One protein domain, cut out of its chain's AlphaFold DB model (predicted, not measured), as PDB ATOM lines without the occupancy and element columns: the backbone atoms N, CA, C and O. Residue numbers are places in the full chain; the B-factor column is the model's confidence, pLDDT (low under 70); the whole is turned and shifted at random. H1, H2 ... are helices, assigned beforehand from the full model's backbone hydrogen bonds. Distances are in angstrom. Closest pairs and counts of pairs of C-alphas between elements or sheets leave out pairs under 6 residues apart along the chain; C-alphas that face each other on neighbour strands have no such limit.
ATOM      1  N   GLY A   2     -22.296  -5.018  16.576       72.44
ATOM      2  CA  GLY A   2     -23.517  -4.188  16.514       72.44
ATOM      3  C   GLY A   2     -24.683  -4.774  15.703       72.44
ATOM      4  O   GLY A   2     -25.798  -4.837  16.206       72.44
ATOM      5  N   GLY A   3     -24.428  -5.282  14.492       86.00
ATOM      6  CA  GLY A   3     -25.490  -5.847  13.644       86.00
ATOM      7  C   GLY A   3     -26.154  -7.105  14.220       86.00
ATOM      8  O   GLY A   3     -27.366  -7.260  14.116       86.00
ATOM      9  N   GLY A   4     -25.381  -7.973  14.883       83.69
ATOM     10  CA  GLY A   4     -25.906  -9.205  15.484       83.69
ATOM     11  C   GLY A   4     -26.810  -8.940  16.689       83.69
ATOM     12  O   GLY A   4     -27.882  -9.525  16.786       83.69
ATOM     13  N   ILE A   5     -26.411  -8.006  17.561       87.69
ATOM     14  CA  ILE A   5     -27.200  -7.599  18.736       87.69
ATOM     15  C   ILE A   5     -28.520  -6.957  18.303       87.69
ATOM     16  O   ILE A   5     -29.577  -7.293  18.826       87.69
ATOM     17  N   LEU A   6     -28.477  -6.057  17.318       87.69
ATOM     18  CA  LEU A   6     -29.693  -5.440  16.790       87.69
ATOM     19  C   LEU A   6     -30.610  -6.485  16.144       87.69
ATOM     20  O   LEU A   6     -31.814  -6.455  16.372       87.69
ATOM     21  N   GLY A   7     -30.052  -7.447  15.405       85.50
ATOM     22  CA  GLY A   7     -30.817  -8.539  14.802       85.50
ATOM     23  C   GLY A   7     -31.569  -9.394  15.826       85.50
ATOM     24  O   GLY A   7     -32.770  -9.610  15.669       85.50
ATOM     25  N   THR A   8     -30.912  -9.841  16.903       86.19
ATOM     26  CA  THR A   8     -31.561 -10.674  17.936       86.19
ATOM     27  C   THR A   8     -32.634  -9.910  18.710       86.19
ATOM     28  O   THR A   8     -33.702 -10.456  18.993       86.19
ATOM     29  N   LEU A   9     -32.408  -8.620  18.980       85.12
ATOM     30  CA  LEU A   9     -33.403  -7.746  19.604       85.12
ATOM     31  C   LEU A   9     -34.615  -7.507  18.693       85.12
ATOM     32  O   LEU A   9     -35.753  -7.569  19.160       85.12
ATOM     33  N   LEU A  10     -34.398  -7.300  17.391       84.25
ATOM     34  CA  LEU A  10     -35.480  -7.142  16.417       84.25
ATOM     35  C   LEU A  10     -36.315  -8.418  16.278       84.25
ATOM     36  O   LEU A  10     -37.536  -8.323  16.177       84.25
ATOM     37  N   VAL A  11     -35.704  -9.605  16.351       84.50
ATOM     38  CA  VAL A  11     -36.449 -10.877  16.407       84.50
ATOM     39  C   VAL A  11     -37.295 -10.957  17.682       84.50
ATOM     40  O   VAL A  11     -38.457 -11.350  17.617       84.50
ATOM     41  N   GLY A  12     -36.760 -10.541  18.833       81.81
ATOM     42  CA  GLY A  12     -37.519 -10.476  20.087       81.81
ATOM     43  C   GLY A  12     -38.710  -9.508  20.037       81.81
ATOM     44  O   GLY A  12     -39.759  -9.777  20.624       81.81
ATOM     45  N   ALA A  13     -38.577  -8.402  19.303       82.25
ATOM     46  CA  ALA A  13     -39.616  -7.382  19.185       82.25
ATOM     47  C   ALA A  13     -40.671  -7.694  18.105       82.25
ATOM     48  O   ALA A  13     -41.862  -7.495  18.340       82.25
ATOM     49  N   LEU A  14     -40.250  -8.185  16.935       82.31
ATOM     50  CA  LEU A  14     -41.067  -8.256  15.716       82.31
ATOM     51  C   LEU A  14     -41.406  -9.688  15.256       82.31
ATOM     52  O   LEU A  14     -41.944  -9.872  14.163       82.31
ATOM     53  N   ALA A  15     -41.115 -10.721  16.048       79.69
ATOM     54  CA  ALA A  15     -41.516 -12.082  15.696       79.69
ATOM     55  C   ALA A  15     -43.049 -12.223  15.641       79.69
ATOM     56  O   ALA A  15     -43.752 -11.969  16.620       79.69
ATOM     57  N   ARG A  16     -43.575 -12.671  14.494       78.31
ATOM     58  CA  ARG A  16     -45.005 -12.978  14.342       78.31
ATOM     59  C   ARG A  16     -45.308 -14.384  14.885       78.31
ATOM     60  O   ARG A  16     -44.622 -15.328  14.486       78.31
ATOM     61  N   PRO A  17     -46.368 -14.559  15.695       72.50
ATOM     62  CA  PRO A  17     -46.644 -15.818  16.395       72.50
ATOM     63  C   PRO A  17     -46.907 -17.004  15.456       72.50
ATOM     64  O   PRO A  17     -46.481 -18.114  15.752       72.50
ATOM     65  N   ILE A  18     -47.511 -16.773  14.282       76.75
ATOM     66  CA  ILE A  18     -47.806 -17.833  13.301       76.75
ATOM     67  C   ILE A  18     -46.546 -18.527  12.759       76.75
ATOM     68  O   ILE A  18     -46.549 -19.732  12.533       76.75
ATOM     69  N   TYR A  19     -45.450 -17.781  12.581       77.81
ATOM     70  CA  TYR A  19     -44.188 -18.351  12.099       77.81
ATOM     71  C   TYR A  19     -43.387 -18.986  13.231       77.81
ATOM     72  O   TYR A  19     -42.703 -19.978  13.008       77.81
ATOM     73  N   VAL A  20     -43.490 -18.446  14.447       75.75
ATOM     74  CA  VAL A  20     -42.853 -19.040  15.628       75.75
ATOM     75  C   VAL A  20     -43.490 -20.392  15.936       75.75
ATOM     76  O   VAL A  20     -42.774 -21.382  16.017       75.75
ATOM     77  N   GLN A  21     -44.821 -20.473  15.980       77.62
ATOM     78  CA  GLN A  21     -45.538 -21.724  16.226       77.62
ATOM     79  C   GLN A  21     -45.232 -22.793  15.166       77.62
ATOM     80  O   GLN A  21     -45.053 -23.958  15.511       77.62
ATOM     81  N   ALA A  22     -45.091 -22.404  13.895       79.81
ATOM     82  CA  ALA A  22     -44.711 -23.325  12.823       79.81
ATOM     83  C   ALA A  22     -43.289 -23.903  12.979       79.81
ATOM     84  O   ALA A  22     -43.024 -25.005  12.508       79.81
ATOM     85  N   LEU A  23     -42.375 -23.171  13.625       79.75
ATOM     86  CA  LEU A  23     -40.967 -23.557  13.779       79.75
ATOM     87  C   LEU A  23     -40.664 -24.231  15.123       79.75
ATOM     88  O   LEU A  23     -39.813 -25.112  15.185       79.75
ATOM     89  N   THR A  24     -41.322 -23.808  16.201       74.44
ATOM     90  CA  THR A  24     -41.002 -24.229  17.576       74.44
ATOM     91  C   THR A  24     -42.145 -24.963  18.268       74.44
ATOM     92  O   THR A  24     -42.007 -25.320  19.438       74.44
ATOM     93  N   ALA A  25     -43.283 -25.155  17.586       75.38
ATOM     94  CA  ALA A  25     -44.514 -25.724  18.146       75.38
ATOM     95  C   ALA A  25     -45.006 -25.022  19.432       75.38
ATOM     96  O   ALA A  25     -45.818 -25.569  20.171       75.38
ATOM     97  N   THR A  26     -44.515 -23.806  19.703       71.19
ATOM     98  CA  THR A  26     -44.775 -23.044  20.928       71.19
ATOM     99  C   THR A  26     -45.429 -21.713  20.574       71.19
ATOM    100  O   THR A  26     -44.978 -21.008  19.669       71.19
ATOM    101  N   GLU A  27     -46.485 -21.342  21.300       67.94
ATOM    102  CA  GLU A  27     -47.171 -20.058  21.130       67.94
ATOM    103  C   GLU A  27     -46.426 -18.937  21.861       67.94
ATOM    104  O   GLU A  27     -46.725 -18.597  23.003       67.94
ATOM    105  N   CYS A  28     -45.434 -18.358  21.183       68.94
ATOM    106  CA  CYS A  28     -44.732 -17.159  21.633       68.94
ATOM    107  C   CYS A  28     -44.872 -16.052  20.582       68.94
ATOM    108  O   CYS A  28     -44.574 -16.255  19.403       68.94
ATOM    109  N   ALA A  29     -45.298 -14.865  21.010       74.25
ATOM    110  CA  ALA A  29     -45.340 -13.672  20.166       74.25
ATOM    111  C   ALA A  29     -44.146 -12.753  20.464       74.25
ATOM    112  O   ALA A  29     -43.640 -12.720  21.585       74.25
ATOM    113  N   GLY A  30     -43.703 -11.994  19.461       74.81
ATOM    114  CA  GLY A  30     -42.819 -10.853  19.674       74.81
ATOM    115  C   GLY A  30     -43.540  -9.726  20.415       74.81
ATOM    116  O   GLY A  30     -44.768  -9.613  20.355       74.81
ATOM    117  N   PHE A  31     -42.769  -8.873  21.090       77.62
ATOM    118  CA  PHE A  31     -43.295  -7.831  21.978       77.62
ATOM    119  C   PHE A  31     -44.322  -6.894  21.309       77.62
ATOM    120  O   PHE A  31     -45.306  -6.513  21.938       77.62
ATOM    121  N   VAL A  32     -44.126  -6.553  20.029       78.06
ATOM    122  CA  VAL A  32     -44.996  -5.626  19.276       78.06
ATOM    123  C   VAL A  32     -46.294  -6.288  18.802       78.06
ATOM    124  O   VAL A  32     -47.321  -5.627  18.692       78.06
ATOM    125  N   TYR A  33     -46.286  -7.598  18.551       72.31
ATOM    126  CA  TYR A  33     -47.442  -8.339  18.030       72.31
ATOM    127  C   TYR A  33     -48.341  -8.869  19.158       72.31
ATOM    128  O   TYR A  33     -48.794 -10.008  19.098       72.31
ATOM    129  N   THR A  34     -48.554  -8.043  20.192       59.41
ATOM    130  CA  THR A  34     -49.194  -8.361  21.482       59.41
ATOM    131  C   THR A  34     -50.264  -9.460  21.389       59.41
ATOM    132  O   THR A  34     -51.327  -9.257  20.806       59.41
ATOM    133  N   GLY A  35     -49.972 -10.613  21.999       62.62
ATOM    134  CA  GLY A  35     -50.836 -11.790  22.153       62.62
ATOM    135  C   GLY A  35     -50.481 -12.542  23.445       62.62
ATOM    136  O   GLY A  35     -49.721 -12.014  24.264       62.62
ATOM    137  N   HIS A  36     -50.988 -13.767  23.649       56.47
ATOM    138  CA  HIS A  36     -50.545 -14.620  24.767       56.47
ATOM    139  C   HIS A  36     -49.003 -14.771  24.741       56.47
ATOM    140  O   HIS A  36     -48.406 -14.950  23.682       56.47
ATOM    141  N   HIS A  37     -48.352 -14.648  25.906       63.09
ATOM    142  CA  HIS A  37     -46.900 -14.835  26.095       63.09
ATOM    143  C   HIS A  37     -45.947 -13.900  25.304       63.09
ATOM    144  O   HIS A  37     -44.792 -14.257  25.063       63.09
ATOM    145  N   SER A  38     -46.366 -12.673  24.965       64.56
ATOM    146  CA  SER A  38     -45.576 -11.710  24.159       64.56
ATOM    147  C   SER A  38     -44.197 -11.299  24.720       64.56
ATOM    148  O   SER A  38     -43.353 -10.787  23.986       64.56
ATOM    149  N   GLY A  39     -43.942 -11.503  26.016       70.94
ATOM    150  CA  GLY A  39     -42.665 -11.160  26.659       70.94
ATOM    151  C   GLY A  39     -41.610 -12.273  26.635       70.94
ATOM    152  O   GLY A  39     -40.421 -11.997  26.800       70.94
ATOM    153  N   ILE A  40     -42.017 -13.529  26.416       79.69
ATOM    154  CA  ILE A  40     -41.122 -14.692  26.546       79.69
ATOM    155  C   ILE A  40     -40.084 -14.712  25.420       79.69
ATOM    156  O   ILE A  40     -38.907 -14.981  25.664       79.69
ATOM    157  N   GLN A  41     -40.490 -14.347  24.201       80.44
ATOM    158  CA  GLN A  41     -39.601 -14.319  23.039       80.44
ATOM    159  C   GLN A  41     -38.459 -13.308  23.211       80.44
ATOM    160  O   GLN A  41     -37.307 -13.617  22.910       80.44
ATOM    161  N   LEU A  42     -38.754 -12.114  23.733       83.25
ATOM    162  CA  LEU A  42     -37.736 -11.098  24.007       83.25
ATOM    163  C   LEU A  42     -36.785 -11.548  25.127       83.25
ATOM    164  O   LEU A  42     -35.570 -11.400  24.995       83.25
ATOM    165  N   GLY A  43     -37.320 -12.154  26.192       83.88
ATOM    166  CA  GLY A  43     -36.518 -12.691  27.294       83.88
ATOM    167  C   GLY A  43     -35.538 -13.781  26.847       83.88
ATOM    168  O   GLY A  43     -34.364 -13.739  27.212       83.88
ATOM    169  N   LEU A  44     -35.985 -14.712  25.998       87.06
ATOM    170  CA  LEU A  44     -35.135 -15.769  25.441       87.06
ATOM    171  C   LEU A  44     -34.015 -15.213  24.555       87.06
ATOM    172  O   LEU A  44     -32.882 -15.683  24.644       87.06
ATOM    173  N   GLN A  45     -34.297 -14.191  23.742       88.50
ATOM    174  CA  GLN A  45     -33.272 -13.551  22.909       88.50
ATOM    175  C   GLN A  45     -32.218 -12.820  23.748       88.50
ATOM    176  O   GLN A  45     -31.025 -12.919  23.465       88.50
ATOM    177  N   ILE A  46     -32.638 -12.137  24.817       88.31
ATOM    178  CA  ILE A  46     -31.715 -11.488  25.757       88.31
ATOM    179  C   ILE A  46     -30.855 -12.530  26.482       88.31
ATOM    180  O   ILE A  46     -29.651 -12.323  26.634       88.31
ATOM    181  N   LEU A  47     -31.439 -13.661  26.891       91.25
ATOM    182  CA  LEU A  47     -30.706 -14.750  27.538       91.25
ATOM    183  C   LEU A  47     -29.694 -15.392  26.582       91.25
ATOM    184  O   LEU A  47     -28.529 -15.553  26.933       91.25
ATOM    185  N   GLY A  48     -30.098 -15.714  25.353       88.44
ATOM    186  CA  GLY A  48     -29.185 -16.262  24.346       88.44
ATOM    187  C   GLY A  48     -28.030 -15.307  24.029       88.44
ATOM    188  O   GLY A  48     -26.874 -15.731  23.914       88.44
ATOM    189  N   LEU A  49     -28.320 -14.004  23.964       91.62
ATOM    190  CA  LEU A  49     -27.306 -12.975  23.774       91.62
ATOM    191  C   LEU A  49     -26.338 -12.899  24.963       91.62
ATOM    192  O   LEU A  49     -25.126 -12.880  24.754       91.62
ATOM    193  N   SER A  50     -26.847 -12.876  26.197       91.81
ATOM    194  CA  SER A  50     -26.003 -12.780  27.392       91.81
ATOM    195  C   SER A  50     -25.104 -14.005  27.545       91.81
ATOM    196  O   SER A  50     -23.904 -13.845  27.768       91.81
ATOM    197  N   VAL A  51     -25.632 -15.211  27.315       94.88
ATOM    198  CA  VAL A  51     -24.850 -16.457  27.325       94.88
ATOM    199  C   VAL A  51     -23.746 -16.412  26.270       94.88
ATOM    200  O   VAL A  51     -22.600 -16.735  26.572       94.88
ATOM    201  N   SER A  52     -24.052 -15.949  25.057       91.81
ATOM    202  CA  SER A  52     -23.066 -15.858  23.972       91.81
ATOM    203  C   SER A  52     -21.955 -14.843  24.269       91.81
ATOM    204  O   SER A  52     -20.781 -15.117  24.009       91.81
ATOM    205  N   ILE A  53     -22.301 -13.683  24.842       92.06
ATOM    206  CA  ILE A  53     -21.334 -12.659  25.264       92.06
ATOM    207  C   ILE A  53     -20.441 -13.202  26.378       92.06
ATOM    208  O   ILE A  53     -19.219 -13.096  26.281       92.06
ATOM    209  N   VAL A  54     -21.036 -13.804  27.410       95.12
ATOM    210  CA  VAL A  54     -20.297 -14.370  28.546       95.12
ATOM    211  C   VAL A  54     -19.369 -15.480  28.075       95.12
ATOM    212  O   VAL A  54     -18.198 -15.469  28.435       95.12
ATOM    213  N   TRP A  55     -19.846 -16.391  27.227       94.38
ATOM    214  CA  TRP A  55     -19.029 -17.469  26.674       94.38
ATOM    215  C   TRP A  55     -17.849 -16.936  25.860       94.38
ATOM    216  O   TRP A  55     -16.706 -17.338  26.071       94.38
TER     217      TRP A  55
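Overview. This is residues 2 to 55 of the 110 residues of the protein "Hypothetical protein" of Chlamydomonas leiostraca (UniProt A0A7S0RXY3). Two helices, H3 and H1, lie side by side and run opposite ways as a narrow V, closest near Gly 12 and Leu 42 and opening toward Gly 2 and Trp 55. At the closed end of the V, the short helix H2 and the long link of residues 25 to 39 make a small head; residues 50 to 55 of H3 stick out at the other end. The printed part has 54 residues with three named helices, in the order H1, H2, H3, and no named strand; its class is all helix. The whole is compact, with a radius of gyration of the C-alphas of 11.1 A, yet elongated in outline, spanning 30 by 18 by 16 A.

Along the chain. Start with the longest helix, H3, residues 40 to 55: find C-alpha 40 at (-41.122, -14.692, 26.546), and from there the helix runs 22.3 A to C-alpha 55 at (-19.029, -17.469, 26.674). Next look at H1, residues 2 to 14, which begins at C-alpha 2 at (-23.517, -4.188, 16.514) and measures 18.0 A from first to last C-alpha. H2, residues 17 to 24, is shorter, at 10.2 A from C-alpha 17 to C-alpha 24.

Arrangement. H3 and H1 touch, with 16 pairs of C-alphas within 8 A. Look for their closest C-alphas at Gly 12 and Leu 42, which are 4.0 A apart. The two helices run opposite ways at a shallow tilt of 21 degrees, and their centres are 10.9 A apart. H2 touches no helix: it is apart from H1, to which a tight link of 2 residues joins it, and apart from H3. In the backbones of H1, H2 and H3, every pair of O i and N i+4 is within hydrogen-bond range.

Size, cuts and confidence. The two C-alphas farthest apart are those of Gly 35, in the long link, and Trp 55, the last residue of H3, at 32.6 A. The first and last printed C-alphas, those of Gly 2 and Trp 55, are 17.3 A apart. Between H2 and H3, follow the long link of 15 residues, 25 to 39, whose C-alphas lie 6 to 14 A from the mean of all C-alphas. Residues 50 to 55, which belong to H3, stand free. The printed part has no cut. In the B-factor column of this predicted model, the mean pLDDT of the printed part is 80.0, and you will find values under 70 at residues 27 to 28 and 34 to 38.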